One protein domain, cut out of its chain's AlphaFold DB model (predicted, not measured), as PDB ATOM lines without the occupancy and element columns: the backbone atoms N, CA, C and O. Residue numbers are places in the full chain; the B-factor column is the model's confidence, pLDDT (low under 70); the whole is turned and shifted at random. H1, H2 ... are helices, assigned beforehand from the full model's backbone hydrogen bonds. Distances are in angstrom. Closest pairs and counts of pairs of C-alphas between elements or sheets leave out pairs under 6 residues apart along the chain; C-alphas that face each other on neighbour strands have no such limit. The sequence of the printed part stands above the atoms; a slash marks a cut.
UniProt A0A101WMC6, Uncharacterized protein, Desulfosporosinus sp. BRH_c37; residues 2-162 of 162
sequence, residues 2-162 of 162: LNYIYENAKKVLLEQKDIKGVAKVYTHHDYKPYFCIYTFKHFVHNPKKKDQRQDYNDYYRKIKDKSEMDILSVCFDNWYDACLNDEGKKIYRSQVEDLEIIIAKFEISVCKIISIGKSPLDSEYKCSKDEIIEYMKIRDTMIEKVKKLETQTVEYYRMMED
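This is residues 2 to 162 of the 162 residues of an uncharacterized protein of Desulfosporosinus sp. BRH_c37 (UniProt A0A101WMC6). Three long helices, H6, H7 and H8, lie side by side as an up-and-down bundle, each running against the one before it, and H8 runs along the longest axis. H7 is the hub: shorter helices H2, H4 and H5 pack on it crosswise, while H1 folds against H2 as a hairpin with little H3 beside them. The printed part has 161 residues with eight named helices, H1 to H8 in order, and no named strand; the class is all helix. It is compact, with a radius of gyration of the C-alphas of 17.0 A, yet elongated, spanning 60 by 33 by 30 A.

H1, residues 2 to 14, and H2, residues 19 to 27, form a hairpin at a shallow tilt of 17 degrees; their closest C-alphas, Leu 13 and Val 22, are 5.8 A apart. H3, residues 32 to 35, only just touches H1, with 3 pairs of C-alphas within 8 A, the closest being Tyr 6 and Tyr 34 at 5.7 A. H4, residues 37 to 44, touches H5, residues 50 to 62, at a steep tilt of 63 degrees; their closest C-alphas are Phe 43 and Gln 52, 5.5 A apart. H6, residues 67 to 85, and H7, residues 93 to 116, form a hairpin at a shallow tilt of 14 degrees, with the closest C-alphas, Met 69 and Phe 106, 6.1 A apart. With residues 100 to 108 alone H7 touches H4, about perpendicular at 87 degrees; the closest C-alphas are Thr 39 and Ala 104, 4.4 A apart. H7 touches H2 at a steep tilt of 49 degrees, Ala 23 and Ile 114 being closest at 5.9 A between C-alphas, and H5 at 50 degrees, Tyr 60 and Ile 108 at 6.8 A. H8, residues 129 to 161, forms a hairpin with H7 at a shallow tilt of 13 degrees, the closest C-alphas being Val 96 and Val 146 at 6.6 A. Every O i to N i+4 pair is within hydrogen-bond range in H1, H2, H4, H5, H6, H7 and H8; H3 is too short for one.

H1 begins at C-alpha 2 (161.064, 84.382, 54.090). H6 is 27.0 A long, H7 34.9 A and H8 48.7 A, ending at C-alpha 161 (143.776, 87.440, 28.068).

The farthest C-alphas, Leu 121 and Asp 162, are 62.0 A apart. The printed part has no cut; the link H7 to H8, residues 117 to 128, is long. Residues 45 to 50 stand free, and pLDDT is under 70 at residues 2 to 6, 44 to 53, 86 to 90, 117 to 125 and 155 to 162, the last of these runs ending at the chain's last residue.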
ATOM      1  N   LEU A   2     161.082  82.932  53.800       51.53
ATOM      2  CA  LEU A   2     161.064  84.382  54.090       51.53
ATOM      3  C   LEU A   2     160.046  84.815  55.172       51.53
ATOM      4  O   LEU A   2     160.413  85.586  56.051       51.53
ATOM      5  N   ASN A   3     158.823  84.260  55.192       53.72
ATOM      6  CA  ASN A   3     157.819  84.583  56.226       53.72
ATOM      7  C   ASN A   3     158.229  84.147  57.649       53.72
ATOM      8  O   ASN A   3     157.839  84.775  58.623       53.72
ATOM      9  N   TYR A   4     159.041  83.093  57.784       61.12
ATOM     10  CA  TYR A   4     159.534  82.647  59.094       61.12
ATOM     11  C   TYR A   4     160.627  83.583  59.637       61.12
ATOM     12  O   TYR A   4     160.646  83.904  60.821       61.12
ATOM     13  N   ILE A   5     161.507  84.074  58.756       67.00
ATOM     14  CA  ILE A   5     162.525  85.080  59.102       67.00
ATOM     15  C   ILE A   5     161.852  86.412  59.474       67.00
ATOM     16  O   ILE A   5     162.278  87.058  60.429       67.00
ATOM     17  N   TYR A   6     160.771  86.774  58.769       68.19
ATOM     18  CA  TYR A   6     159.941  87.960  59.022       68.19
ATOM     19  C   TYR A   6     159.365  87.980  60.448       68.19
ATOM     20  O   TYR A   6     159.639  88.908  61.210       68.19
ATOM     21  N   GLU A   7     158.641  86.931  60.847       73.81
ATOM     22  CA  GLU A   7     158.010  86.878  62.176       73.81
ATOM     23  C   GLU A   7     159.043  86.826  63.307       73.81
ATOM     24  O   GLU A   7     158.879  87.461  64.352       73.81
ATOM     25  N   ASN A   8     160.154  86.115  63.092       83.12
ATOM     26  CA  ASN A   8     161.200  85.996  64.101       83.12
ATOM     27  C   ASN A   8     161.934  87.329  64.329       83.12
ATOM     28  O   ASN A   8     162.113  87.748  65.471       83.12
ATOM     29  N   ALA A   9     162.310  88.036  63.258       82.31
ATOM     30  CA  ALA A   9     162.965  89.339  63.367       82.31
ATOM     31  C   ALA A   9     162.068  90.376  64.064       82.31
ATOM     32  O   ALA A   9     162.537  91.118  64.930       82.31
ATOM     33  N   LYS A  10     160.768  90.385  63.736       83.75
ATOM     34  CA  LYS A  10     159.764  91.238  64.385       83.75
ATOM     35  C   LYS A  10     159.645  90.931  65.877       83.75
ATOM     36  O   LYS A  10     159.721  91.849  66.691       83.75
ATOM     37  N   LYS A  11     159.538  89.653  66.250       88.12
ATOM     38  CA  LYS A  11     159.470  89.228  67.656       88.12
ATOM     39  C   LYS A  11     160.708  89.657  68.447       88.12
ATOM     40  O   LYS A  11     160.575  90.313  69.477       88.12
ATOM     41  N   VAL A  12     161.901  89.349  67.933       89.06
ATOM     42  CA  VAL A  12     163.174  89.697  68.586       89.06
ATOM     43  C   VAL A  12     163.298  91.206  68.778       89.06
ATOM     44  O   VAL A  12     163.812  91.663  69.799       89.06
ATOM     45  N   LEU A  13     162.807  92.002  67.829       87.38
ATOM     46  CA  LEU A  13     162.814  93.451  67.962       87.38
ATOM     47  C   LEU A  13     161.893  93.960  69.081       87.38
ATOM     48  O   LEU A  13     162.288  94.841  69.850       87.38
ATOM     49  N   LEU A  14     160.682  93.411  69.194       87.62
ATOM     50  CA  LEU A  14     159.708  93.818  70.213       87.62
ATOM     51  C   LEU A  14     160.225  93.564  71.641       87.62
ATOM     52  O   LEU A  14     159.931  94.346  72.549       87.62
ATOM     53  N   GLU A  15     161.061  92.540  71.820       91.06
ATOM     54  CA  GLU A  15     161.681  92.160  73.097       91.06
ATOM     55  C   GLU A  15     162.837  93.085  73.541       91.06
ATOM     56  O   GLU A  15     163.289  93.012  74.687       91.06
ATOM     57  N   GLN A  16     163.329  93.981  72.675       91.38
ATOM     58  CA  GLN A  16     164.460  94.857  73.010       91.38
ATOM     59  C   GLN A  16     164.099  95.881  74.093       91.38
ATOM     60  O   GLN A  16     162.972  96.351  74.161       91.38
ATOM     61  N   LYS A  17     165.046  96.279  74.950       85.62
ATOM     62  CA  LYS A  17     164.766  97.222  76.055       85.62
ATOM     63  C   LYS A  17     164.980  98.693  75.692       85.62
ATOM     64  O   LYS A  17     164.388  99.562  76.318       85.62
ATOM     65  N   ASP A  18     165.825  98.970  74.705       86.75
ATOM     66  CA  ASP A  18     166.222 100.321  74.319       86.75
ATOM     67  C   ASP A  18     166.586 100.407  72.824       86.75
ATOM     68  O   ASP A  18     166.621  99.404  72.101       86.75
ATOM     69  N   ILE A  19     166.891 101.624  72.362       85.69
ATOM     70  CA  ILE A  19     167.302 101.889  70.975       85.69
ATOM     71  C   ILE A  19     168.608 101.170  70.595       85.69
ATOM     72  O   ILE A  19     168.815 100.818  69.433       85.69
ATOM     73  N   LYS A  20     169.490 100.885  71.565       86.31
ATOM     74  CA  LYS A  20     170.737 100.148  71.309       86.31
ATOM     75  C   LYS A  20     170.438  98.695  70.947       86.31
ATOM     76  O   LYS A  20     171.054  98.174  70.017       86.31
ATOM     77  N   GLY A  21     169.503  98.059  71.651       88.00
ATOM     78  CA  GLY A  21     169.003  96.721  71.343       88.00
ATOM     79  C   GLY A  21     168.340  96.666  69.971       88.00
ATOM     80  O   GLY A  21     168.750  95.869  69.129       88.00
ATOM     81  N   VAL A  22     167.408  97.588  69.699       89.88
ATOM     82  CA  VAL A  22     166.758  97.746  68.379       89.88
ATOM     83  C   VAL A  22     167.794  97.807  67.264       89.88
ATOM     84  O   VAL A  22     167.732  97.062  66.287       89.88
ATOM     85  N   ALA A  23     168.811  98.645  67.438       88.50
ATOM     86  CA  ALA A  23     169.814  98.820  66.414       88.50
ATOM     87  C   ALA A  23     170.703  97.590  66.198       88.50
ATOM     88  O   ALA A  23     171.133  97.355  65.070       88.50
ATOM     89  N   LYS A  24     170.982  96.805  67.249       89.06
ATOM     90  CA  LYS A  24     171.691  95.524  67.107       89.06
ATOM     91  C   LYS A  24     170.892  94.561  66.237       89.06
ATOM     92  O   LYS A  24     171.480  93.964  65.338       89.06
ATOM     93  N   VAL A  25     169.579  94.471  66.459       89.88
ATOM     94  CA  VAL A  25     168.672  93.627  65.667       89.88
ATOM     95  C   VAL A  25     168.678  94.052  64.197       89.88
ATOM     96  O   VAL A  25     168.892  93.210  63.330       89.88
ATOM     97  N   TYR A  26     168.561  95.352  63.910       87.19
ATOM     98  CA  TYR A  26     168.602  95.889  62.539       87.19
ATOM     99  C   TYR A  26     169.913  95.601  61.795       87.19
ATOM    100  O   TYR A  26     169.916  95.350  60.590       87.19
ATOM    101  N   THR A  27     171.044  95.638  62.503       84.69
ATOM    102  CA  THR A  27     172.361  95.345  61.912       84.69
ATOM    103  C   THR A  27     172.694  93.855  61.864       84.69
ATOM    104  O   THR A  27     173.696  93.482  61.252       84.69
ATOM    105  N   HIS A  28     171.889  93.005  62.504       89.25
ATOM    106  CA  HIS A  28     172.146  91.576  62.586       89.25
ATOM    107  C   HIS A  28     171.998  90.923  61.212       89.25
ATOM    108  O   HIS A  28     170.980  91.095  60.547       89.25
ATOM    109  N   HIS A  29     172.992  90.142  60.796       86.12
ATOM    110  CA  HIS A  29     173.025  89.541  59.462       86.12
ATOM    111  C   HIS A  29     171.790  88.678  59.136       86.12
ATOM    112  O   HIS A  29     171.260  88.805  58.037       86.12
ATOM    113  N   ASP A  30     171.284  87.896  60.096       84.94
ATOM    114  CA  ASP A  30     170.099  87.043  59.894       84.94
ATOM    115  C   ASP A  30     168.789  87.824  59.730       84.94
ATOM    116  O   ASP A  30     167.864  87.362  59.064       84.94
ATOM    117  N   TYR A  31     168.692  89.012  60.333       85.94
ATOM    118  CA  TYR A  31     167.458  89.804  60.350       85.94
ATOM    119  C   TYR A  31     167.492  90.963  59.355       85.94
ATOM    120  O   TYR A  31     166.448  91.439  58.918       85.94
ATOM    121  N   LYS A  32     168.681  91.399  58.934       84.06
ATOM    122  CA  LYS A  32     168.867  92.489  57.972       84.06
ATOM    123  C   LYS A  32     168.067  92.310  56.670       84.06
ATOM    124  O   LYS A  32     167.497  93.301  56.216       84.06
ATOM    125  N   PRO A  33     167.946  91.103  56.075       83.94
ATOM    126  CA  PRO A  33     167.103  90.909  54.896       83.94
ATOM    127  C   PRO A  33     165.635  91.283  55.116       83.94
ATOM    128  O   PRO A  33     164.997  91.752  54.182       83.94
ATOM    129  N   TYR A  34     165.105  91.131  56.335       84.75
ATOM    130  CA  TYR A  34     163.739  91.545  56.664       84.75
ATOM    131  C   TYR A  34     163.584  93.073  56.685       84.75
ATOM    132  O   TYR A  34     162.568  93.594  56.225       84.75
ATOM    133  N   PHE A  35     164.571  93.809  57.191       86.75
ATOM    134  CA  PHE A  35     164.498  95.272  57.305       86.75
ATOM    135  C   PHE A  35     164.799  96.018  56.000       86.75
ATOM    136  O   PHE A  35     164.492  97.200  55.898       86.75
ATOM    137  N   CYS A  36     165.397  95.340  55.020       88.69
ATOM    138  CA  CYS A  36     165.908  95.952  53.794       88.69
ATOM    139  C   CYS A  36     165.372  95.280  52.518       88.69
ATOM    140  O   CYS A  36     166.089  95.230  51.521       88.69
ATOM    141  N   ILE A  37     164.159  94.716  52.534       87.31
ATOM    142  CA  ILE A  37     163.616  93.916  51.418       87.31
ATOM    143  C   ILE A  37     163.632  94.725  50.117       87.31
ATOM    144  O   ILE A  37     164.205  94.297  49.110       87.31
ATOM    145  N   TYR A  38     163.029  95.911  50.154       89.56
ATOM    146  CA  TYR A  38     162.877  96.767  48.982       89.56
ATOM    147  C   TYR A  38     164.149  97.549  48.681       89.56
ATOM    148  O   TYR A  38     164.485  97.756  47.514       89.56
ATOM    149  N   THR A  39     164.923  97.875  49.715       88.62
ATOM    150  CA  THR A  39     166.280  98.405  49.562       88.62
ATOM    151  C   THR A  39     167.145  97.448  48.745       88.62
ATOM    152  O   THR A  39     167.800  97.863  47.788       88.62
ATOM    153  N   PHE A  40     167.132  96.152  49.073       84.69
ATOM    154  CA  PHE A  40     167.873  95.155  48.311       84.69
ATOM    155  C   PHE A  40     167.313  95.015  46.894       84.69
ATOM    156  O   PHE A  40     168.103  95.048  45.951       84.69
ATOM    157  N   LYS A  41     165.986  94.920  46.733       84.81
ATOM    158  CA  LYS A  41     165.318  94.798  45.424       84.81
ATOM    159  C   LYS A  41     165.713  95.918  44.453       84.81
ATOM    160  O   LYS A  41     166.068  95.629  43.311       84.81
ATOM    161  N   HIS A  42     165.696  97.166  44.917       83.50
ATOM    162  CA  HIS A  42     165.808  98.345  44.051       83.50
ATOM    163  C   HIS A  42     167.198  98.976  43.998       83.50
ATOM    164  O   HIS A  42     167.557  99.558  42.981       83.50
ATOM    165  N   PHE A  43     168.012  98.831  45.049       74.31
ATOM    166  CA  PHE A  43     169.297  99.536  45.150       74.31
ATOM    167  C   PHE A  43     170.531  98.630  45.263       74.31
ATOM    168  O   PHE A  43     171.654  99.123  45.143       74.31
ATOM    169  N   VAL A  44     170.371  97.319  45.496       68.94
ATOM    170  CA  VAL A  44     171.515  96.409  45.725       68.94
ATOM    171  C   VAL A  44     171.562  95.229  44.751       68.94
ATOM    172  O   VAL A  44     172.628  94.932  44.220       68.94
ATOM    173  N   HIS A  45     170.442  94.539  44.517       61.19
ATOM    174  CA  HIS A  45     170.381  93.299  43.727       61.19
ATOM    175  C   HIS A  45     170.101  93.516  42.233       61.19
ATOM    176  O   HIS A  45     170.142  92.553  41.470       61.19
ATOM    177  N   ASN A  46     169.878  94.761  41.795       53.19
ATOM    178  CA  ASN A  46     169.734  95.129  40.384       53.19
ATOM    179  C   ASN A  46     170.994  95.876  39.874       53.19
ATOM    180  O   ASN A  46     170.974  97.082  39.650       53.19
ATOM    181  N   PRO A  47     172.135  95.194  39.652       43.91
ATOM    182  CA  PRO A  47     173.410  95.827  39.299       43.91
ATOM    183  C   PRO A  47     173.481  96.369  37.858       43.91
ATOM    184  O   PRO A  47     174.574  96.635  37.360       43.91
ATOM    185  N   LYS A  48     172.356  96.542  37.150       47.81
ATOM    186  CA  LYS A  48     172.374  96.953  35.736       47.81
ATOM    187  C   LYS A  48     172.781  98.415  35.514       47.81
ATOM    188  O   LYS A  48     173.076  98.762  34.374       47.81
ATOM    189  N   LYS A  49     172.858  99.262  36.551       52.62
ATOM    190  CA  LYS A  49     173.341 100.650  36.429       52.62
ATOM    191  C   LYS A  49     174.123 101.078  37.672       52.62
ATOM    192  O   LYS A  49     173.614 100.987  38.786       52.62
ATOM    193  N   LYS A  50     175.346 101.593  37.488       55.53
ATOM    194  CA  LYS A  50     176.109 102.289  38.549       55.53
ATOM    195  C   LYS A  50     175.281 103.409  39.204       55.53
ATOM    196  O   LYS A  50     175.471 103.684  40.387       55.53
ATOM    197  N   ASP A  51     174.336 103.965  38.452       60.12
ATOM    198  CA  ASP A  51     173.415 105.030  38.847       60.12
ATOM    199  C   ASP A  51     172.580 104.668  40.085       60.12
ATOM    200  O   ASP A  51     172.506 105.464  41.007       60.12
ATOM    201  N   GLN A  52     172.072 103.436  40.219       65.12
ATOM    202  CA  GLN A  52     171.193 103.089  41.351       65.12
ATOM    203  C   GLN A  52     171.929 103.030  42.699       65.12
ATOM    204  O   GLN A  52     171.390 103.406  43.740       65.12
ATOM    205  N   ARG A  53     173.201 102.607  42.714       67.81
ATOM    206  CA  ARG A  53     174.019 102.659  43.939       67.81
ATOM    207  C   ARG A  53     174.385 104.100  44.301       67.81
ATOM    208  O   ARG A  53     174.536 104.418  45.483       67.81
ATOM    209  N   GLN A  54     174.540 104.956  43.294       74.25
ATOM    210  CA  GLN A  54     174.721 106.389  43.483       74.25
ATOM    211  C   GLN A  54     173.438 107.019  44.053       74.25
ATOM    212  O   GLN A  54     173.525 107.703  45.069       74.25
ATOM    213  N   ASP A  55     172.265 106.666  43.521       78.94
ATOM    214  CA  ASP A  55     170.955 107.114  44.008       78.94
ATOM    215  C   ASP A  55     170.722 106.731  45.472       78.94
ATOM    216  O   ASP A  55     170.277 107.567  46.261       78.94
ATOM    217  N   TYR A  56     171.091 105.506  45.872       84.94
ATOM    218  CA  TYR A  56     171.070 105.096  47.280       84.94
ATOM    219  C   TYR A  56     171.915 106.032  48.146       84.94
ATOM    220  O   TYR A  56     171.439 106.534  49.162       84.94
ATOM    221  N   ASN A  57     173.177 106.260  47.769       83.12
ATOM    222  CA  ASN A  57     174.100 107.063  48.573       83.12
ATOM    223  C   ASN A  57     173.660 108.528  48.635       83.12
ATOM    224  O   ASN A  57     173.774 109.167  49.682       83.12
ATOM    225  N   ASP A  58     173.148 109.059  47.529       88.19
ATOM    226  CA  ASP A  58     172.678 110.436  47.438       88.19
ATOM    227  C   ASP A  58     171.396 110.638  48.233       88.19
ATOM    228  O   ASP A  58     171.285 111.615  48.975       88.19
ATOM    229  N   TYR A  59     170.468 109.685  48.169       90.56
ATOM    230  CA  TYR A  59     169.302 109.679  49.040       90.56
ATOM    231  C   TYR A  59     169.705 109.539  50.515       90.56
ATOM    232  O   TYR A  59     169.293 110.348  51.349       90.56
ATOM    233  N   TYR A  60     170.611 108.606  50.836       89.56
ATOM    234  CA  TYR A  60     171.120 108.409  52.192       89.56
ATOM    235  C   TYR A  60     171.701 109.703  52.778       89.56
ATOM    236  O   TYR A  60     171.485 110.010  53.949       89.56
ATOM    237  N   ARG A  61     172.419 110.508  51.984       88.69
ATOM    238  CA  ARG A  61     172.982 111.802  52.416       88.69
ATOM    239  C   ARG A  61     171.925 112.882  52.664       88.69
ATOM    240  O   ARG A  61     172.156 113.737  53.518       88.69
ATOM    241  N   LYS A  62     170.798 112.850  51.945       90.00
ATOM    242  CA  LYS A  62     169.740 113.872  52.029       90.00
ATOM    243  C   LYS A  62     168.935 113.807  53.320       90.00
ATOM    244  O   LYS A  62     168.598 114.865  53.831       90.00
ATOM    245  N   ILE A  63     168.697 112.612  53.860       89.00
ATOM    246  CA  ILE A  63     167.910 112.413  55.089       89.00
ATOM    247  C   ILE A  63     168.492 113.264  56.232       89.00
ATOM    248  O   ILE A  63     169.663 113.087  56.582       89.00
ATOM    249  N   LYS A  64     167.696 114.171  56.801       82.75
ATOM    250  CA  LYS A  64     168.132 115.095  57.865       82.75
ATOM    251  C   LYS A  64     167.614 114.740  59.242       82.75
ATOM    252  O   LYS A  64     168.302 114.998  60.210       82.75
ATOM    253  N   ASP A  65     166.440 114.147  59.331       86.19
ATOM    254  CA  ASP A  65     165.835 113.773  60.598       86.19
ATOM    255  C   ASP A  65     164.670 112.808  60.325       86.19
ATOM    256  O   ASP A  65     164.491 112.305  59.208       86.19
ATOM    257  N   LYS A  66     163.916 112.491  61.376       86.69
ATOM    258  CA  LYS A  66     162.820 111.523  61.333       86.69
ATOM    259  C   LYS A  66     161.591 111.993  60.540       86.69
ATOM    260  O   LYS A  66     160.804 111.141  60.139       86.69
ATOM    261  N   SER A  67     161.444 113.289  60.247       89.31
ATOM    262  CA  SER A  67     160.323 113.816  59.455       89.31
ATOM    263  C   SER A  67     160.298 113.254  58.036       89.31
ATOM    264  O   SER A  67     159.247 113.218  57.402       89.31
ATOM    265  N   GLU A  68     161.441 112.789  57.521       91.25
ATOM    266  CA  GLU A  68     161.508 112.126  56.217       91.25
ATOM    267  C   GLU A  68     160.611 110.873  56.183       91.25
ATOM    268  O   GLU A  68     160.018 110.574  55.153       91.25
ATOM    269  N   MET A  69     160.433 110.165  57.307       92.25
ATOM    270  CA  MET A  69     159.560 108.990  57.372       92.25
ATOM    271  C   MET A  69     158.095 109.404  57.218       92.25
ATOM    272  O   MET A  69     157.356 108.754  56.480       92.25
ATOM    273  N   ASP A  70     157.697 110.512  57.844       92.50
ATOM    274  CA  ASP A  70     156.338 111.047  57.739       92.50
ATOM    275  C   ASP A  70     156.046 111.524  56.311       92.50
ATOM    276  O   ASP A  70     155.010 111.183  55.740       92.50
ATOM    277  N   ILE A  71     156.996 112.238  55.693       94.38
ATOM    278  CA  ILE A  71     156.902 112.683  54.295       94.38
ATOM    279  C   ILE A  71     156.717 111.482  53.369       94.38
ATOM    280  O   ILE A  71     155.789 111.466  52.564       94.38
ATOM    281  N   LEU A  72     157.562 110.457  53.496       96.31
ATOM    282  CA  LEU A  72     157.463 109.252  52.671       96.31
ATOM    283  C   LEU A  72     156.153 108.502  52.901       96.31
ATOM    284  O   LEU A  72     155.606 107.971  51.940       96.31
ATOM    285  N   SER A  73     155.649 108.460  54.138       95.69
ATOM    286  CA  SER A  73     154.366 107.823  54.442       95.69
ATOM    287  C   SER A  73     153.205 108.531  53.764       95.69
ATOM    288  O   SER A  73     152.406 107.887  53.090       95.69
ATOM    289  N   VAL A  74     153.155 109.857  53.868       95.94
ATOM    290  CA  VAL A  74     152.128 110.666  53.201       95.94
ATOM    291  C   VAL A  74     152.258 110.565  51.683       95.94
ATOM    292  O   VAL A  74     151.260 110.400  50.986       95.94
ATOM    293  N   CYS A  75     153.482 110.619  51.150       95.31
ATOM    294  CA  CYS A  75     153.719 110.407  49.728       95.31
ATOM    295  C   CYS A  75     153.221 109.029  49.286       95.31
ATOM    296  O   CYS A  75     152.513 108.948  48.291       95.31
ATOM    297  N   PHE A  76     153.549 107.966  50.020       97.19
ATOM    298  CA  PHE A  76     153.086 106.619  49.703       97.19
ATOM    299  C   PHE A  76     151.560 106.559  49.635       97.19
ATOM    300  O   PHE A  76     151.025 106.072  48.645       97.19
ATOM    301  N   ASP A  77     150.865 107.071  50.654       95.50
ATOM    302  CA  ASP A  77     149.404 107.023  50.712       95.50
ATOM    303  C   ASP A  77     148.764 107.823  49.572       95.50
ATOM    304  O   ASP A  77     147.897 107.299  48.880       95.50
ATOM    305  N   ASN A  78     149.266 109.026  49.278       93.81
ATOM    306  CA  ASN A  78     148.776 109.829  48.155       93.81
ATOM    307  C   ASN A  78     148.947 109.111  46.806       93.81
ATOM    308  O   ASN A  78     148.047 109.140  45.967       93.81
ATOM    309  N   TRP A  79     150.099 108.470  46.582       92.12
ATOM    310  CA  TRP A  79     150.355 107.707  45.357       92.12
ATOM    311  C   TRP A  79     149.505 106.437  45.288       92.12
ATOM    312  O   TRP A  79     148.988 106.101  44.224       92.12
ATOM    313  N   TYR A  80     149.330 105.749  46.414       92.44
ATOM    314  CA  TYR A  80     148.487 104.564  46.522       92.44
ATOM    315  C   TYR A  80     147.026 104.897  46.201       92.44
ATOM    316  O   TYR A  80     146.410 104.231  45.370       92.44
ATOM    317  N   ASP A  81     146.497 105.965  46.795       90.25
ATOM    318  CA  ASP A  81     145.130 106.423  46.563       90.25
ATOM    319  C   ASP A  81     144.941 106.900  45.117       90.25
ATOM    320  O   ASP A  81     143.915 106.610  44.503       90.25
ATOM    321  N   ALA A  82     145.944 107.559  44.525       87.25
ATOM    322  CA  ALA A  82     145.925 107.905  43.104       87.25
ATOM    323  C   ALA A  82     145.845 106.659  42.203       87.25
ATOM    324  O   ALA A  82     145.097 106.667  41.230       87.25
ATOM    325  N   CYS A  83     146.542 105.570  42.551       84.31
ATOM    326  CA  CYS A  83     146.444 104.303  41.817       84.31
ATOM    327  C   CYS A  83     145.045 103.671  41.903       84.31
ATOM    328  O   CYS A  83     144.636 102.974  40.977       84.31
ATOM    329  N   LEU A  84     144.318 103.883  43.005       81.75
ATOM    330  CA  LEU A  84     142.964 103.350  43.199       81.75
ATOM    331  C   LEU A  84     141.873 104.210  42.545       81.75
ATOM    332  O   LEU A  84     140.858 103.667  42.110       81.75
ATOM    333  N   ASN A  85     142.073 105.529  42.501       75.00
ATOM    334  CA  ASN A  85     141.091 106.498  42.009       75.00
ATOM    335  C   ASN A  85     141.160 106.739  40.493       75.00
ATOM    336  O   ASN A  85     140.309 107.449  39.961       75.00
ATOM    337  N   ASP A  86     142.148 106.177  39.793       67.12
ATOM    338  CA  ASP A  86     142.233 106.280  38.337       67.12
ATOM    339  C   ASP A  86     141.089 105.458  37.707       67.12
ATOM    340  O   ASP A  86     141.077 104.219  37.738       67.12
ATOM    341  N   GLU A  87     140.065 106.160  37.202       49.50
ATOM    342  CA  GLU A  87     138.833 105.620  36.612       49.50
ATOM    343  C   GLU A  87     139.140 104.834  35.322       49.50
ATOM    344  O   GLU A  87     138.935 105.284  34.197       49.50
ATOM    345  N   GLY A  88     139.672 103.625  35.485       52.62
ATOM    346  CA  GLY A  88     140.064 102.769  34.368       52.62
ATOM    347  C   GLY A  88     140.549 101.367  34.734       52.62
ATOM    348  O   GLY A  88     140.899 100.624  33.820       52.62
ATOM    349  N   LYS A  89     140.583 100.985  36.026       58.88
ATOM    350  CA  LYS A  89     140.998  99.658  36.560       58.88
ATOM    351  C   LYS A  89     142.372  99.129  36.101       58.88
ATOM    352  O   LYS A  89     142.755  98.026  36.481       58.88
ATOM    353  N   LYS A  90     143.123  99.883  35.298       65.69
ATOM    354  CA  LYS A  90     144.437  99.509  34.775       65.69
ATOM    355  C   LYS A  90     145.510 100.038  35.710       65.69
ATOM    356  O   LYS A  90     146.037 101.121  35.497       65.69
ATOM    357  N   ILE A  91     145.839  99.257  36.733       73.00
ATOM    358  CA  ILE A  91     147.047  99.508  37.519       73.00
ATOM    359  C   ILE A  91     148.236  99.014  36.691       73.00
ATOM    360  O   ILE A  91     148.308  97.844  36.310       73.00
ATOM    361  N   TYR A  92     149.162  99.909  36.369       76.25
ATOM    362  CA  TYR A  92     150.367  99.579  35.620       76.25
ATOM    363  C   TYR A  92     151.463  99.075  36.555       76.25
ATOM    364  O   TYR A  92     151.654  99.568  37.666       76.25
ATOM    365  N   ARG A  93     152.285  98.147  36.056       78.69
ATOM    366  CA  ARG A  93     153.455  97.644  36.794       78.69
ATOM    367  C   ARG A  93     154.420  98.758  37.226       78.69
ATOM    368  O   ARG A  93     155.028  98.638  38.281       78.69
ATOM    369  N   SER A  94     154.545  99.830  36.441       81.31
ATOM    370  CA  SER A  94     155.375 100.988  36.796       81.31
ATOM    371  C   SER A  94     154.856 101.731  38.029       81.31
ATOM    372  O   SER A  94     155.656 102.154  38.848       81.31
ATOM    373  N   GLN A  95     153.535 101.823  38.213       84.81
ATOM    374  CA  GLN A  95     152.943 102.453  39.400       84.81
ATOM    375  C   GLN A  95     153.224 101.632  40.665       84.81
ATOM    376  O   GLN A  95     153.531 102.183  41.721       84.81
ATOM    377  N   VAL A  96     153.177 100.300  40.549       88.19
ATOM    378  CA  VAL A  96     153.614  99.400  41.624       88.19
ATOM    379  C   VAL A  96     155.093  99.638  41.934       88.19
ATOM    380  O   VAL A  96     155.449  99.820  43.094       88.19
ATOM    381  N   GLU A  97     155.951  99.685  40.915       87.50
ATOM    382  CA  GLU A  97     157.389  99.927  41.082       87.50
ATOM    383  C   GLU A  97     157.686 101.268  41.777       87.50
ATOM    384  O   GLU A  97     158.521 101.311  42.683       87.50
ATOM    385  N   ASP A  98     156.955 102.335  41.446       89.56
ATOM    386  CA  ASP A  98     157.084 103.640  42.104       89.56
ATOM    387  C   ASP A  98     156.759 103.562  43.608       89.56
ATOM    388  O   ASP A  98     157.524 104.061  44.443       89.56
ATOM    389  N   LEU A  99     155.676 102.869  43.982       94.12
ATOM    390  CA  LEU A  99     155.317 102.627  45.387       94.12
ATOM    391  C   LEU A  99     156.393 101.813  46.118       94.12
ATOM    392  O   LEU A  99     156.761 102.120  47.253       94.12
ATOM    393  N   GLU A 100     156.945 100.794  45.467       93.75
ATOM    394  CA  GLU A 100     158.022  99.980  46.027       93.75
ATOM    395  C   GLU A 100     159.322 100.768  46.245       93.75
ATOM    396  O   GLU A 100     160.045 100.515  47.215       93.75
ATOM    397  N   ILE A 101     159.624 101.737  45.377       92.25
ATOM    398  CA  ILE A 101     160.763 102.647  45.545       92.25
ATOM    399  C   ILE A 101     160.554 103.552  46.765       92.25
ATOM    400  O   ILE A 101     161.516 103.823  47.492       92.25
ATOM    401  N   ILE A 102     159.320 103.994  47.036       95.00
ATOM    402  CA  ILE A 102     159.005 104.746  48.262       95.00
ATOM    403  C   ILE A 102     159.254 103.870  49.499       95.00
ATOM    404  O   ILE A 102     159.919 104.324  50.431       95.00
ATOM    405  N   ILE A 103     158.835 102.597  49.485       96.00
ATOM    406  CA  ILE A 103     159.125 101.648  50.579       96.00
ATOM    407  C   ILE A 103     160.638 101.473  50.762       96.00
ATOM    408  O   ILE A 103     161.136 101.511  51.887       96.00
ATOM    409  N   ALA A 104     161.397 101.332  49.671       93.88
ATOM    410  CA  ALA A 104     162.852 101.223  49.738       93.88
ATOM    411  C   ALA A 104     163.486 102.465  50.392       93.88
ATOM    412  O   ALA A 104     164.322 102.342  51.287       93.88
ATOM    413  N   LYS A 105     163.058 103.672  50.007       94.88
ATOM    414  CA  LYS A 105     163.502 104.927  50.640       94.88
ATOM    415  C   LYS A 105     163.125 104.991  52.120       94.88
ATOM    416  O   LYS A 105     163.934 105.442  52.934       94.88
ATOM    417  N   PHE A 106     161.946 104.495  52.485       96.44
ATOM    418  CA  PHE A 106     161.500 104.425  53.874       96.44
ATOM    419  C   PHE A 106     162.423 103.520  54.706       96.44
ATOM    420  O   PHE A 106     162.940 103.946  55.739       96.44
ATOM    421  N   GLU A 107     162.730 102.316  54.213       94.44
ATOM    422  CA  GLU A 107     163.672 101.378  54.846       94.44
ATOM    423  C   GLU A 107     165.069 101.996  55.050       94.44
ATOM    424  O   GLU A 107     165.648 101.881  56.137       94.44
ATOM    425  N   ILE A 108     165.602 102.692  54.036       93.31
ATOM    426  CA  ILE A 108     166.894 103.397  54.114       93.31
ATOM    427  C   ILE A 108     166.864 104.457  55.216       93.31
ATOM    428  O   ILE A 108     167.814 104.576  55.998       93.31
ATOM    429  N   SER A 109     165.769 105.213  55.286       93.00
ATOM    430  CA  SER A 109     165.615 106.313  56.233       93.00
ATOM    431  C   SER A 109     165.577 105.806  57.668       93.00
ATOM    432  O   SER A 109     166.383 106.246  58.488       93.00
ATOM    433  N   VAL A 110     164.769 104.778  57.940       92.44
ATOM    434  CA  VAL A 110     164.729 104.110  59.248       92.44
ATOM    435  C   VAL A 110     166.115 103.585  59.640       92.44
ATOM    436  O   VAL A 110     166.591 103.853  60.745       92.44
ATOM    437  N   CYS A 111     166.820 102.906  58.728       90.06
ATOM    438  CA  CYS A 111     168.165 102.392  59.002       90.06
ATOM    439  C   CYS A 111     169.165 103.505  59.353       90.06
ATOM    440  O   CYS A 111     169.999 103.326  60.252       90.06
ATOM    441  N   LYS A 112     169.096 104.653  58.667       89.00
ATOM    442  CA  LYS A 112     169.955 105.805  58.957       89.00
ATOM    443  C   LYS A 112     169.649 106.396  60.330       89.00
ATOM    444  O   LYS A 112     170.580 106.562  61.116       89.00
ATOM    445  N   ILE A 113     168.377 106.667  60.630       87.62
ATOM    446  CA  ILE A 113     167.961 107.253  61.912       87.62
ATOM    447  C   ILE A 113     168.386 106.357  63.080       87.62
ATOM    448  O   ILE A 113     169.005 106.838  64.022       87.62
ATOM    449  N   ILE A 114     168.179 105.040  62.982       86.56
ATOM    450  CA  ILE A 114     168.637 104.073  63.996       86.56
ATOM    451  C   ILE A 114     170.162 104.106  64.171       86.56
ATOM    452  O   ILE A 114     170.680 103.948  65.281       86.56
ATOM    453  N   SER A 115     170.904 104.269  63.075       82.00
ATOM    454  CA  SER A 115     172.368 104.279  63.102       82.00
ATOM    455  C   SER A 115     172.920 105.557  63.734       82.00
ATOM    456  O   SER A 115     173.856 105.472  64.532       82.00
ATOM    457  N   ILE A 116     172.327 106.712  63.419       76.31
ATOM    458  CA  ILE A 116     172.730 108.024  63.946       76.31
ATOM    459  C   ILE A 116     172.229 108.232  65.374       76.31
ATOM    460  O   ILE A 116     172.987 108.731  66.196       76.31
ATOM    461  N   GLY A 117     171.028 107.763  65.723       66.19
ATOM    462  CA  GLY A 117     170.442 107.869  67.068       66.19
ATOM    463  C   GLY A 117     171.237 107.161  68.178       66.19
ATOM    464  O   GLY A 117     170.927 107.301  69.358       66.19
ATOM    465  N   LYS A 118     172.298 106.422  67.827       65.69
ATOM    466  CA  LYS A 118     173.326 105.928  68.763       65.69
ATOM    467  C   LYS A 118     174.291 107.021  69.232       65.69
ATOM    468  O   LYS A 118     175.008 106.805  70.210       65.69
ATOM    469  N   SER A 119     174.359 108.141  68.518       63.66
ATOM    470  CA  SER A 119     175.249 109.257  68.801       63.66
ATOM    471  C   SER A 119     174.733 110.042  70.010       63.66
ATOM    472  O   SER A 119     173.601 110.527  69.989       63.66
ATOM    473  N   PRO A 120     175.545 110.221  71.066       57.94
ATOM    474  CA  PRO A 120     175.159 111.026  72.223       57.94
ATOM    475  C   PRO A 120     175.068 112.532  71.916       57.94
ATOM    476  O   PRO A 120     174.669 113.294  72.793       57.94
ATOM    477  N   LEU A 121     175.432 112.962  70.701       56.50
ATOM    478  CA  LEU A 121     175.584 114.368  70.313       56.50
ATOM    479  C   LEU A 121     174.486 114.893  69.371       56.50
ATOM    480  O   LEU A 121     174.541 116.061  69.007       56.50
ATOM    481  N   ASP A 122     173.499 114.077  68.993       60.72
ATOM    482  CA  ASP A 122     172.546 114.425  67.930       60.72
ATOM    483  C   ASP A 122     171.105 114.479  68.463       60.72
ATOM    484  O   ASP A 122     170.353 113.502  68.426       60.72
ATOM    485  N   SER A 123     170.713 115.619  69.043       59.28
ATOM    486  CA  SER A 123     169.360 115.809  69.590       59.28
ATOM    487  C   SER A 123     168.262 115.730  68.527       59.28
ATOM    488  O   SER A 123     167.146 115.340  68.861       59.28
ATOM    489  N   GLU A 124     168.581 116.046  67.269       55.84
ATOM    490  CA  GLU A 124     167.651 116.040  66.126       55.84
ATOM    491  C   GLU A 124     167.342 114.619  65.613       55.84
ATOM    492  O   GLU A 124     166.286 114.377  65.035       55.84
ATOM    493  N   TYR A 125     168.210 113.647  65.911       61.28
ATOM    494  CA  TYR A 125     168.061 112.243  65.503       61.28
ATOM    495  C   TYR A 125     167.696 111.318  66.670       61.28
ATOM    496  O   TYR A 125     167.732 110.091  66.528       61.28
ATOM    497  N   LYS A 126     167.353 111.878  67.840       70.75
ATOM    498  CA  LYS A 126     166.872 111.084  68.975       70.75
ATOM    499  C   LYS A 126     165.554 110.418  68.598       70.75
ATOM    500  O   LYS A 126     164.509 111.058  68.524       70.75
ATOM    501  N   CYS A 127     165.638 109.112  68.394       78.12
ATOM    502  CA  CYS A 127     164.509 108.242  68.141       78.12
ATOM    503  C   CYS A 127     164.437 107.202  69.261       78.12
ATOM    504  O   CYS A 127     165.440 106.582  69.635       78.12
ATOM    505  N   SER A 128     163.256 107.053  69.839       86.00
ATOM    506  CA  SER A 128     162.945 106.037  70.831       86.00
ATOM    507  C   SER A 128     162.749 104.671  70.171       86.00
ATOM    508  O   SER A 128     162.515 104.550  68.969       86.00
ATOM    509  N   LYS A 129     162.818 103.610  70.980       87.00
ATOM    510  CA  LYS A 129     162.449 102.261  70.531       87.00
ATOM    511  C   LYS A 129     161.024 102.239  69.955       87.00
ATOM    512  O   LYS A 129     160.799 101.585  68.940       87.00
ATOM    513  N   ASP A 130     160.091 102.923  70.610       88.19
ATOM    514  CA  ASP A 130     158.672 102.866  70.262       88.19
ATOM    515  C   ASP A 130     158.390 103.557  68.925       88.19
ATOM    516  O   ASP A 130     157.641 103.022  68.112       88.19
ATOM    517  N   GLU A 131     159.075 104.668  68.636       89.38
ATOM    518  CA  GLU A 131     159.020 105.323  67.321       89.38
ATOM    519  C   GLU A 131     159.509 104.396  66.199       89.38
ATOM    520  O   GLU A 131     158.853 104.282  65.167       89.38
ATOM    521  N   ILE A 132     160.608 103.659  66.404       88.50
ATOM    522  CA  ILE A 132     161.089 102.688  65.406       88.50
ATOM    523  C   ILE A 132     160.083 101.556  65.180       88.50
ATOM    524  O   ILE A 132     159.871 101.135  64.041       88.50
ATOM    525  N   ILE A 133     159.458 101.060  66.250       88.62
ATOM    526  CA  ILE A 133     158.408 100.042  66.137       88.62
ATOM    527  C   ILE A 133     157.221 100.587  65.341       88.62
ATOM    528  O   ILE A 133     156.654  99.858  64.528       88.62
ATOM    529  N   GLU A 134     156.859 101.852  65.535       92.12
ATOM    530  CA  GLU A 134     155.771 102.472  64.785       92.12
ATOM    531  C   GLU A 134     156.109 102.615  63.299       92.12
ATOM    532  O   GLU A 134     155.332 102.180  62.448       92.12
ATOM    533  N   TYR A 135     157.317 103.082  62.970       91.69
ATOM    534  CA  TYR A 135     157.786 103.123  61.581       91.69
ATOM    535  C   TYR A 135     157.768 101.746  60.920       91.69
ATOM    536  O   TYR A 135     157.464 101.625  59.733       91.69
ATOM    537  N   MET A 136     158.029 100.678  61.670       88.62
ATOM    538  CA  MET A 136     157.886  99.332  61.130       88.62
ATOM    539  C   MET A 136     156.453  98.936  60.826       88.62
ATOM    540  O   MET A 136     156.230  98.310  59.795       88.62
ATOM    541  N   LYS A 137     155.489  99.282  61.682       91.00
ATOM    542  CA  LYS A 137     154.074  99.002  61.396       91.00
ATOM    543  C   LYS A 137     153.610  99.749  60.150       91.00
ATOM    544  O   LYS A 137     152.915  99.166  59.317       91.00
ATOM    545  N   ILE A 138     154.038 101.003  60.001       94.88
ATOM    546  CA  ILE A 138     153.796 101.806  58.799       94.88
ATOM    547  C   ILE A 138     154.369 101.083  57.574       94.88
ATOM    548  O   ILE A 138     153.641 100.808  56.621       94.88
ATOM    549  N   ARG A 139     155.640 100.667  57.633       93.44
ATOM    550  CA  ARG A 139     156.299  99.927  56.548       93.44
ATOM    551  C   ARG A 139     155.594  98.610  56.214       93.44
ATOM    552  O   ARG A 139     155.387  98.324  55.038       93.44
ATOM    553  N   ASP A 140     155.221  97.811  57.214       91.38
ATOM    554  CA  ASP A 140     154.489  96.552  57.014       91.38
ATOM    555  C   ASP A 140     153.142  96.823  56.304       91.38
ATOM    556  O   ASP A 140     152.799  96.137  55.340       91.38
ATOM    557  N   THR A 141     152.438  97.893  56.694       94.75
ATOM    558  CA  THR A 141     151.179  98.328  56.059       94.75
ATOM    559  C   THR A 141     151.382  98.737  54.597       94.75
ATOM    560  O   THR A 141     150.593  98.350  53.732       94.75
ATOM    561  N   MET A 142     152.453  99.478  54.285       95.56
ATOM    562  CA  MET A 142     152.802  99.832  52.902       95.56
ATOM    563  C   MET A 142     153.038  98.583  52.043       95.56
ATOM    564  O   MET A 142     152.529  98.488  50.927       95.56
ATOM    565  N   ILE A 143     153.768  97.596  52.574       93.31
ATOM    566  CA  ILE A 143     154.025  96.326  51.879       93.31
ATOM    567  C   ILE A 143     152.714  95.581  51.605       93.31
ATOM    568  O   ILE A 143     152.521  95.051  50.509       93.31
ATOM    569  N   GLU A 144     151.804  95.521  52.577       92.69
ATOM    570  CA  GLU A 144     150.493  94.895  52.389       92.69
ATOM    571  C   GLU A 144     149.658  95.607  51.319       92.69
ATOM    572  O   GLU A 144     149.040  94.945  50.483       92.69
ATOM    573  N   LYS A 145     149.669  96.945  51.311       93.38
ATOM    574  CA  LYS A 145     149.011  97.768  50.288       93.38
ATOM    575  C   LYS A 145     149.562  97.472  48.886       93.38
ATOM    576  O   LYS A 145     148.772  97.209  47.978       93.38
ATOM    577  N   VAL A 146     150.887  97.421  48.717       91.81
ATOM    578  CA  VAL A 146     151.525  97.069  47.432       91.81
ATOM    579  C   VAL A 146     151.133  95.666  46.975       91.81
ATOM    580  O   VAL A 146     150.699  95.502  45.841       91.81
ATOM    581  N   LYS A 147     151.191  94.659  47.857       89.19
ATOM    582  CA  LYS A 147     150.801  93.279  47.508       89.19
ATOM    583  C   LYS A 147     149.347  93.179  47.035       89.19
ATOM    584  O   LYS A 147     149.039  92.395  46.134       89.19
ATOM    585  N   LYS A 148     148.441  93.962  47.634       87.19
ATOM    586  CA  LYS A 148     147.038  94.035  47.195       87.19
ATOM    587  C   LYS A 148     146.929  94.614  45.782       87.19
ATOM    588  O   LYS A 148     146.252  94.009  44.955       87.19
ATOM    589  N   LEU A 149     147.633  95.712  45.489       85.81
ATOM    590  CA  LEU A 149     147.676  96.294  44.139       85.81
ATOM    591  C   LEU A 149     148.291  95.337  43.116       85.81
ATOM    592  O   LEU A 149     147.751  95.189  42.024       85.81
ATOM    593  N   GLU A 150     149.382  94.648  43.459       82.62
ATOM    594  CA  GLU A 150     149.992  93.629  42.592       82.62
ATOM    595  C   GLU A 150     148.995  92.519  42.244       82.62
ATOM    596  O   GLU A 150     148.877  92.135  41.081       82.62
ATOM    597  N   THR A 151     148.240  92.034  43.234       80.69
ATOM    598  CA  THR A 151     147.226  90.987  43.030       80.69
ATOM    599  C   THR A 151     146.123  91.467  42.089       80.69
ATOM    600  O   THR A 151     145.827  90.791  41.105       80.69
ATOM    601  N   GLN A 152     145.590  92.670  42.324       75.56
ATOM    602  CA  GLN A 152     144.584  93.292  41.456       75.56
ATOM    603  C   GLN A 152     145.102  93.497  40.027       75.56
ATOM    604  O   GLN A 152     144.380  93.258  39.062       75.56
ATOM    605  N   THR A 153     146.371  93.892  39.885       70.06
ATOM    606  CA  THR A 153     147.032  94.068  38.586       70.06
ATOM    607  C   THR A 153     147.104  92.746  37.823       70.06
ATOM    608  O   THR A 153     146.743  92.684  36.650       70.06
ATOM    609  N   VAL A 154     147.538  91.665  38.480       70.44
ATOM    610  CA  VAL A 154     147.633  90.330  37.864       70.44
ATOM    611  C   VAL A 154     146.256  89.799  37.462       70.44
ATOM    612  O   VAL A 154     146.112  89.262  36.366       70.44
ATOM    613  N   GLU A 155     145.250  89.945  38.324       68.12
ATOM    614  CA  GLU A 155     143.873  89.528  38.031       68.12
ATOM    615  C   GLU A 155     143.292  90.288  36.837       68.12
ATOM    616  O   GLU A 155     142.715  89.668  35.946       68.12
ATOM    617  N   TYR A 156     143.521  91.602  36.766       67.75
ATOM    618  CA  TYR A 156     143.115  92.422  35.628       67.75
ATOM    619  C   TYR A 156     143.711  91.911  34.306       67.75
ATOM    620  O   TYR A 156     142.985  91.765  33.324       67.75
ATOM    621  N   TYR A 157     145.014  91.610  34.267       66.25
ATOM    622  CA  TYR A 157     145.647  91.112  33.042       66.25
ATOM    623  C   TYR A 157     145.140  89.724  32.635       66.25
ATOM    624  O   TYR A 157     144.927  89.505  31.448       66.25
ATOM    625  N   ARG A 158     144.860  88.829  33.592       69.56
ATOM    626  CA  ARG A 158     144.249  87.518  33.300       69.56
ATOM    627  C   ARG A 158     142.875  87.653  32.644       69.56
ATOM    628  O   ARG A 158     142.612  86.978  31.664       69.56
ATOM    629  N   MET A 159     142.032  88.563  33.136       65.81
ATOM    630  CA  MET A 159     140.693  88.803  32.574       65.81
ATOM    631  C   MET A 159     140.695  89.420  31.168       65.81
ATOM    632  O   MET A 159     139.651  89.442  30.530       65.81
ATOM    633  N   MET A 160     141.817  89.994  30.721       62.09
ATOM    634  CA  MET A 160     141.963  90.582  29.382       62.09
ATOM    635  C   MET A 160     142.641  89.626  28.389       62.09
ATOM    636  O   MET A 160     142.695  89.936  27.200       62.09
ATOM    637  N   GLU A 161     143.220  88.527  28.882       58.66
ATOM    638  CA  GLU A 161     143.776  87.440  28.068       58.66
ATOM    639  C   GLU A 161     142.729  86.352  27.746       58.66
ATOM    640  O   GLU A 161     142.911  85.640  26.757       58.66
ATOM    641  N   ASP A 162     141.646  86.262  28.533       42.94
ATOM    642  CA  ASP A 162     140.419  85.491  28.248       42.94
ATOM    643  C   ASP A 162     139.447  86.258  27.324       42.94
ATOM    644  O   ASP A 162     138.760  85.596  26.506       42.94
TER     645      ASP A 162